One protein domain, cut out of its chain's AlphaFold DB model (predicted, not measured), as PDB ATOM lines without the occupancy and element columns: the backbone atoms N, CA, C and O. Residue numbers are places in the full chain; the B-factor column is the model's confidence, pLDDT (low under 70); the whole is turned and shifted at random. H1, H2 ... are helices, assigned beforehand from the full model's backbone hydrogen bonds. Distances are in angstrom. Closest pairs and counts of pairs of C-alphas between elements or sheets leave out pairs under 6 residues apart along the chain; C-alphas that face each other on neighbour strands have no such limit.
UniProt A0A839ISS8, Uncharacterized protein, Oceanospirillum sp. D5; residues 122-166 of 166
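What this domain is: This is residues 122 to 166 of the 166 residues of an uncharacterized protein of Oceanospirillum sp. D5 (UniProt A0A839ISS8). What does this domain look like on first sight? It is a helical hairpin: the long helix H1 makes the length, the chain turns at its far end, and the shorter helix H2 folds back beside it, with the tail of residues 160 to 166 going on towards the end where H1 began. What is it made of? The printed part has 45 residues with two named helices, H1 then H2, and no named strand; its class is all helix. How is it proportioned? It is elongated, with spans of 33 by 18 by 12 A, and only just compact, close to loose, with a radius of gyration of the C-alphas of 11.0 A.

How they stand to each other: How does H1, residues 122 to 142, stand to H2, residues 149 to 159? They form a helical hairpin and run opposite ways, at a tilt of 37 degrees that is only just steep. Where do they touch? H1 touches H2 with residues 128 to 135 alone, and the closest C-alphas, those of Asn 131 and Ser 159, are 5.0 A apart. What do the backbones show? In H1 and H2 every O i to N i+4 pair is within hydrogen-bond range.

Where its parts are: Where does H1 run? It goes from C-alpha 122 at (16.507, -27.272, 41.949) to C-alpha 142 at (-6.619, -42.462, 30.083), a length of 30.1 A. Where does H2 run? It goes from C-alpha 149 at (-12.290, -30.963, 39.761) to C-alpha 159 at (2.678, -32.878, 41.064), a length of 15.1 A.

The domain as a whole: How large is it? The two C-alphas farthest apart, those of Gly 143 and Ala 166, are 34.3 A apart. Is the printed part continuous? It has no cut, and the link from H1 to H2, six residues, is short. Where is confidence low? The mean pLDDT of the printed part is 91.0, and residues 165 to 166, which include the chain's last residue, are under 70.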
ATOM      1  N   MET A 122      16.525 -26.742  43.313       90.75
ATOM      2  CA  MET A 122      16.507 -27.272  41.949       90.75
ATOM      3  C   MET A 122      16.088 -28.748  41.895       90.75
ATOM      4  O   MET A 122      15.424 -29.163  40.945       90.75
ATOM      5  N   VAL A 123      16.409 -29.531  42.933       91.00
ATOM      6  CA  VAL A 123      15.962 -30.928  43.081       91.00
ATOM      7  C   VAL A 123      14.436 -30.993  43.120       91.00
ATOM      8  O   VAL A 123      13.820 -31.754  42.372       91.00
ATOM      9  N   SER A 124      13.833 -30.176  43.984       92.00
ATOM     10  CA  SER A 124      12.388 -30.097  44.189       92.00
ATOM     11  C   SER A 124      11.673 -29.679  42.905       92.00
ATOM     12  O   SER A 124      10.706 -30.323  42.497       92.00
ATOM     13  N   TRP A 125      12.210 -28.683  42.201       92.62
ATOM     14  CA  TRP A 125      11.688 -28.242  40.908       92.62
ATOM     15  C   TRP A 125      11.793 -29.297  39.811       92.62
ATOM     16  O   TRP A 125      10.821 -29.529  39.091       92.62
ATOM     17  N   LYS A 126      12.938 -29.980  39.702       92.06
ATOM     18  CA  LYS A 126      13.126 -31.070  38.736       92.06
ATOM     19  C   LYS A 126      12.120 -32.198  38.973       92.06
ATOM     20  O   LYS A 126      11.504 -32.664  38.017       92.06
ATOM     21  N   ARG A 127      11.922 -32.607  40.233       93.25
ATOM     22  CA  ARG A 127      10.932 -33.631  40.608       93.25
ATOM     23  C   ARG A 127       9.515 -33.195  40.277       93.25
ATOM     24  O   ARG A 127       8.808 -33.925  39.596       93.25
ATOM     25  N   ARG A 128       9.140 -31.977  40.668       94.00
ATOM     26  CA  ARG A 128       7.827 -31.415  40.350       94.00
ATOM     27  C   ARG A 128       7.551 -31.434  38.847       94.00
ATOM     28  O   ARG A 128       6.509 -31.922  38.430       94.00
ATOM     29  N   LYS A 129       8.489 -30.961  38.021       93.75
ATOM     30  CA  LYS A 129       8.327 -30.946  36.556       93.75
ATOM     31  C   LYS A 129       8.252 -32.340  35.950       93.75
ATOM     32  O   LYS A 129       7.500 -32.554  35.002       93.75
ATOM     33  N   PHE A 130       9.007 -33.286  36.500       93.62
ATOM     34  CA  PHE A 130       8.899 -34.686  36.113       93.62
ATOM     35  C   PHE A 130       7.510 -35.251  36.438       93.62
ATOM     36  O   PHE A 130       6.888 -35.838  35.555       93.62
ATOM     37  N   ASN A 131       7.000 -35.019  37.649       95.44
ATOM     38  CA  ASN A 131       5.672 -35.471  38.065       95.44
ATOM     39  C   ASN A 131       4.573 -34.829  37.214       95.44
ATOM     40  O   ASN A 131       3.740 -35.544  36.673       95.44
ATOM     41  N   GLU A 132       4.610 -33.505  37.019       94.69
ATOM     42  CA  GLU A 132       3.688 -32.777  36.134       94.69
ATOM     43  C   GLU A 132       3.684 -33.408  34.729       94.69
ATOM     44  O   GLU A 132       2.629 -33.694  34.161       94.69
ATOM     45  N   HIS A 133       4.863 -33.696  34.165       94.62
ATOM     46  CA  HIS A 133       4.961 -34.352  32.862       94.62
ATOM     47  C   HIS A 133       4.383 -35.773  32.873       94.62
ATOM     48  O   HIS A 133       3.621 -36.127  31.973       94.62
ATOM     49  N   LEU A 134       4.720 -36.586  33.875       94.94
ATOM     50  CA  LEU A 134       4.223 -37.953  34.016       94.94
ATOM     51  C   LEU A 134       2.696 -37.984  34.138       94.94
ATOM     52  O   LEU A 134       2.049 -38.748  33.425       94.94
ATOM     53  N   MET A 135       2.125 -37.120  34.978       94.56
ATOM     54  CA  MET A 135       0.682 -37.023  35.185       94.56
ATOM     55  C   MET A 135      -0.045 -36.641  33.902       94.56
ATOM     56  O   MET A 135      -0.993 -37.324  33.526       94.56
ATOM     57  N   ASN A 136       0.453 -35.638  33.172       93.12
ATOM     58  CA  ASN A 136      -0.101 -35.281  31.864       93.12
ATOM     59  C   ASN A 136      -0.088 -36.483  30.909       93.12
ATOM     60  O   ASN A 136      -1.095 -36.801  30.289       93.12
ATOM     61  N   ARG A 137       1.017 -37.237  30.852       93.75
ATOM     62  CA  ARG A 137       1.127 -38.429  29.992       93.75
ATOM     63  C   ARG A 137       0.170 -39.553  30.388       93.75
ATOM     64  O   ARG A 137      -0.290 -40.274  29.503       93.75
ATOM     65  N   ILE A 138      -0.076 -39.746  31.683       94.38
ATOM     66  CA  ILE A 138      -1.029 -40.742  32.188       94.38
ATOM     67  C   ILE A 138      -2.453 -40.306  31.841       94.38
ATOM     68  O   ILE A 138      -3.196 -41.085  31.252       94.38
ATOM     69  N   PHE A 139      -2.813 -39.061  32.143       93.75
ATOM     70  CA  PHE A 139      -4.156 -38.538  31.905       93.75
ATOM     71  C   PHE A 139      -4.503 -38.487  30.420       93.75
ATOM     72  O   PHE A 139      -5.574 -38.959  30.052       93.75
ATOM     73  N   ASP A 140      -3.566 -38.075  29.562       91.81
ATOM     74  CA  ASP A 140      -3.730 -38.126  28.105       91.81
ATOM     75  C   ASP A 140      -4.044 -39.550  27.616       91.81
ATOM     76  O   ASP A 140      -4.885 -39.746  26.742       91.81
ATOM     77  N   ARG A 141      -3.372 -40.567  28.175       94.00
ATOM     78  CA  ARG A 141      -3.578 -41.979  27.800       94.00
ATOM     79  C   ARG A 141      -4.884 -42.556  28.331       94.00
ATOM     80  O   ARG A 141      -5.432 -43.453  27.703       94.00
ATOM     81  N   LEU A 142      -5.346 -42.070  29.480       94.44
ATOM     82  CA  LEU A 142      -6.619 -42.462  30.083       94.44
ATOM     83  C   LEU A 142      -7.806 -41.648  29.541       94.44
ATOM     84  O   LEU A 142      -8.943 -41.935  29.897       94.44
ATOM     85  N   GLY A 143      -7.560 -40.634  28.701       92.31
ATOM     86  CA  GLY A 143      -8.598 -39.731  28.200       92.31
ATOM     87  C   GLY A 143      -9.170 -38.796  29.273       92.31
ATOM     88  O   GLY A 143     -10.285 -38.301  29.126       92.31
ATOM     89  N   LEU A 144      -8.430 -38.559  30.360       92.50
ATOM     90  CA  LEU A 144      -8.863 -37.712  31.469       92.50
ATOM     91  C   LEU A 144      -8.575 -36.240  31.174       92.50
ATOM     92  O   LEU A 144      -7.472 -35.863  30.783       92.50
ATOM     93  N   SER A 145      -9.572 -35.394  31.416       90.44
ATOM     94  CA  SER A 145      -9.474 -33.948  31.234       90.44
ATOM     95  C   SER A 145      -9.234 -33.246  32.570       90.44
ATOM     96  O   SER A 145      -9.972 -33.454  33.531       90.44
ATOM     97  N   LEU A 146      -8.268 -32.320  32.603       86.69
ATOM     98  CA  LEU A 146      -7.995 -31.455  33.764       86.69
ATOM     99  C   LEU A 146      -9.141 -30.476  34.094       86.69
ATOM    100  O   LEU A 146      -9.062 -29.748  35.077       86.69
ATOM    101  N   LYS A 147     -10.219 -30.441  33.295       90.38
ATOM    102  CA  LYS A 147     -11.429 -29.658  33.607       90.38
ATOM    103  C   LYS A 147     -12.222 -30.249  34.773       90.38
ATOM    104  O   LYS A 147     -12.988 -29.533  35.416       90.38
ATOM    105  N   GLU A 148     -12.084 -31.549  35.027       91.88
ATOM    106  CA  GLU A 148     -12.775 -32.187  36.139       91.88
ATOM    107  C   GLU A 148     -12.069 -31.865  37.462       91.88
ATOM    108  O   GLU A 148     -10.870 -32.096  37.617       91.88
ATOM    109  N   LYS A 149     -12.829 -31.381  38.453       93.44
ATOM    110  CA  LYS A 149     -12.290 -30.963  39.761       93.44
ATOM    111  C   LYS A 149     -11.488 -32.064  40.461       93.44
ATOM    112  O   LYS A 149     -10.445 -31.775  41.034       93.44
ATOM    113  N   LYS A 150     -11.957 -33.317  40.405       92.75
ATOM    114  CA  LYS A 150     -11.264 -34.463  41.020       92.75
ATOM    115  C   LYS A 150      -9.915 -34.719  40.354       92.75
ATOM    116  O   LYS A 150      -8.912 -34.851  41.045       92.75
ATOM    117  N   VAL A 151      -9.888 -34.718  39.022       91.56
ATOM    118  CA  VAL A 151      -8.664 -34.915  38.234       91.56
ATOM    119  C   VAL A 151      -7.671 -33.782  38.494       91.56
ATOM    120  O   VAL A 151      -6.493 -34.054  38.709       91.56
ATOM    121  N   MET A 152      -8.139 -32.532  38.549       93.25
ATOM    122  CA  MET A 152      -7.295 -31.378  38.874       93.25
ATOM    123  C   MET A 152      -6.718 -31.468  40.294       93.25
ATOM    124  O   MET A 152      -5.521 -31.282  40.486       93.25
ATOM    125  N   TYR A 153      -7.536 -31.827  41.284       94.31
ATOM    126  CA  TYR A 153      -7.063 -32.020  42.655       94.31
ATOM    127  C   TYR A 153      -5.986 -33.113  42.736       94.31
ATOM    128  O   TYR A 153      -4.918 -32.908  43.315       94.31
ATOM    129  N   THR A 154      -6.216 -34.261  42.093       92.69
ATOM    130  CA  THR A 154      -5.225 -35.341  42.015       92.69
ATOM    131  C   THR A 154      -3.954 -34.897  41.287       92.69
ATOM    132  O   THR A 154      -2.855 -35.232  41.727       92.69
ATOM    133  N   TYR A 155      -4.082 -34.117  40.209       94.38
ATOM    134  CA  TYR A 155      -2.945 -33.544  39.488       94.38
ATOM    135  C   TYR A 155      -2.068 -32.693  40.406       94.38
ATOM    136  O   TYR A 155      -0.851 -32.869  40.424       94.38
ATOM    137  N   GLU A 156      -2.666 -31.782  41.174       92.50
ATOM    138  CA  GLU A 156      -1.937 -30.876  42.064       92.50
ATOM    139  C   GLU A 156      -1.204 -31.631  43.174       92.50
ATOM    140  O   GLU A 156      -0.013 -31.396  43.392       92.50
ATOM    141  N   GLN A 157      -1.881 -32.587  43.818       93.75
ATOM    142  CA  GLN A 157      -1.293 -33.411  44.876       93.75
ATOM    143  C   GLN A 157      -0.108 -34.232  44.355       93.75
ATOM    144  O   GLN A 157       0.989 -34.192  44.917       93.75
ATOM    145  N   LEU A 158      -0.292 -34.938  43.234       94.56
ATOM    146  CA  LEU A 158       0.752 -35.797  42.672       94.56
ATOM    147  C   LEU A 158       1.890 -34.997  42.030       94.56
ATOM    148  O   LEU A 158       3.037 -35.441  42.050       94.56
ATOM    149  N   SER A 159       1.626 -33.783  41.544       93.69
ATOM    150  CA  SER A 159       2.678 -32.878  41.064       93.69
ATOM    151  C   SER A 159       3.674 -32.518  42.171       93.69
ATOM    152  O   SER A 159       4.862 -32.349  41.896       93.69
ATOM    153  N   LEU A 160       3.224 -32.443  43.428       92.44
ATOM    154  CA  LEU A 160       4.065 -32.136  44.591       92.44
ATOM    155  C   LEU A 160       4.671 -33.377  45.269       92.44
ATOM    156  O   LEU A 160       5.451 -33.246  46.211       92.44
ATOM    157  N   TYR A 161       4.374 -34.580  44.781       92.81
ATOM    158  CA  TYR A 161       4.854 -35.815  45.390       92.81
ATOM    159  C   TYR A 161       6.395 -35.907  45.414       92.81
ATOM    160  O   TYR A 161       7.064 -35.792  44.384       92.81
ATOM    161  N   GLY A 162       6.982 -36.118  46.598       88.62
ATOM    162  CA  GLY A 162       8.438 -36.254  46.777       88.62
ATOM    163  C   GLY A 162       9.247 -34.956  46.596       88.62
ATOM    164  O   GLY A 162      10.487 -34.984  46.552       88.62
ATOM    165  N   VAL A 163       8.566 -33.814  46.478       88.88
ATOM    166  CA  VAL A 163       9.181 -32.483  46.510       88.88
ATOM    167  C   VAL A 163       9.624 -32.199  47.948       88.88
ATOM    168  O   VAL A 163       8.842 -32.330  48.881       88.88
ATOM    169  N   ILE A 164      10.894 -31.834  48.134       80.94
ATOM    170  CA  ILE A 164      11.432 -31.478  49.455       80.94
ATOM    171  C   ILE A 164      11.112 -30.002  49.712       80.94
ATOM    172  O   ILE A 164      11.318 -29.174  48.815       80.94
ATOM    173  N   ALA A 165      10.613 -29.676  50.905       62.28
ATOM    174  CA  ALA A 165      10.466 -28.289  51.341       62.28
ATOM    175  C   ALA A 165      11.858 -27.643  51.417       62.28
ATOM    176  O   ALA A 165      12.763 -28.201  52.039       62.28
ATOM    177  N   ALA A 166      12.037 -26.538  50.695       56.00
ATOM    178  CA  ALA A 166      13.271 -25.755  50.691       56.00
ATOM    179  C   ALA A 166      13.276 -24.758  51.848       56.00
ATOM    180  O   ALA A 166      12.175 -24.246  52.155       56.00
TER     181      ALA A 166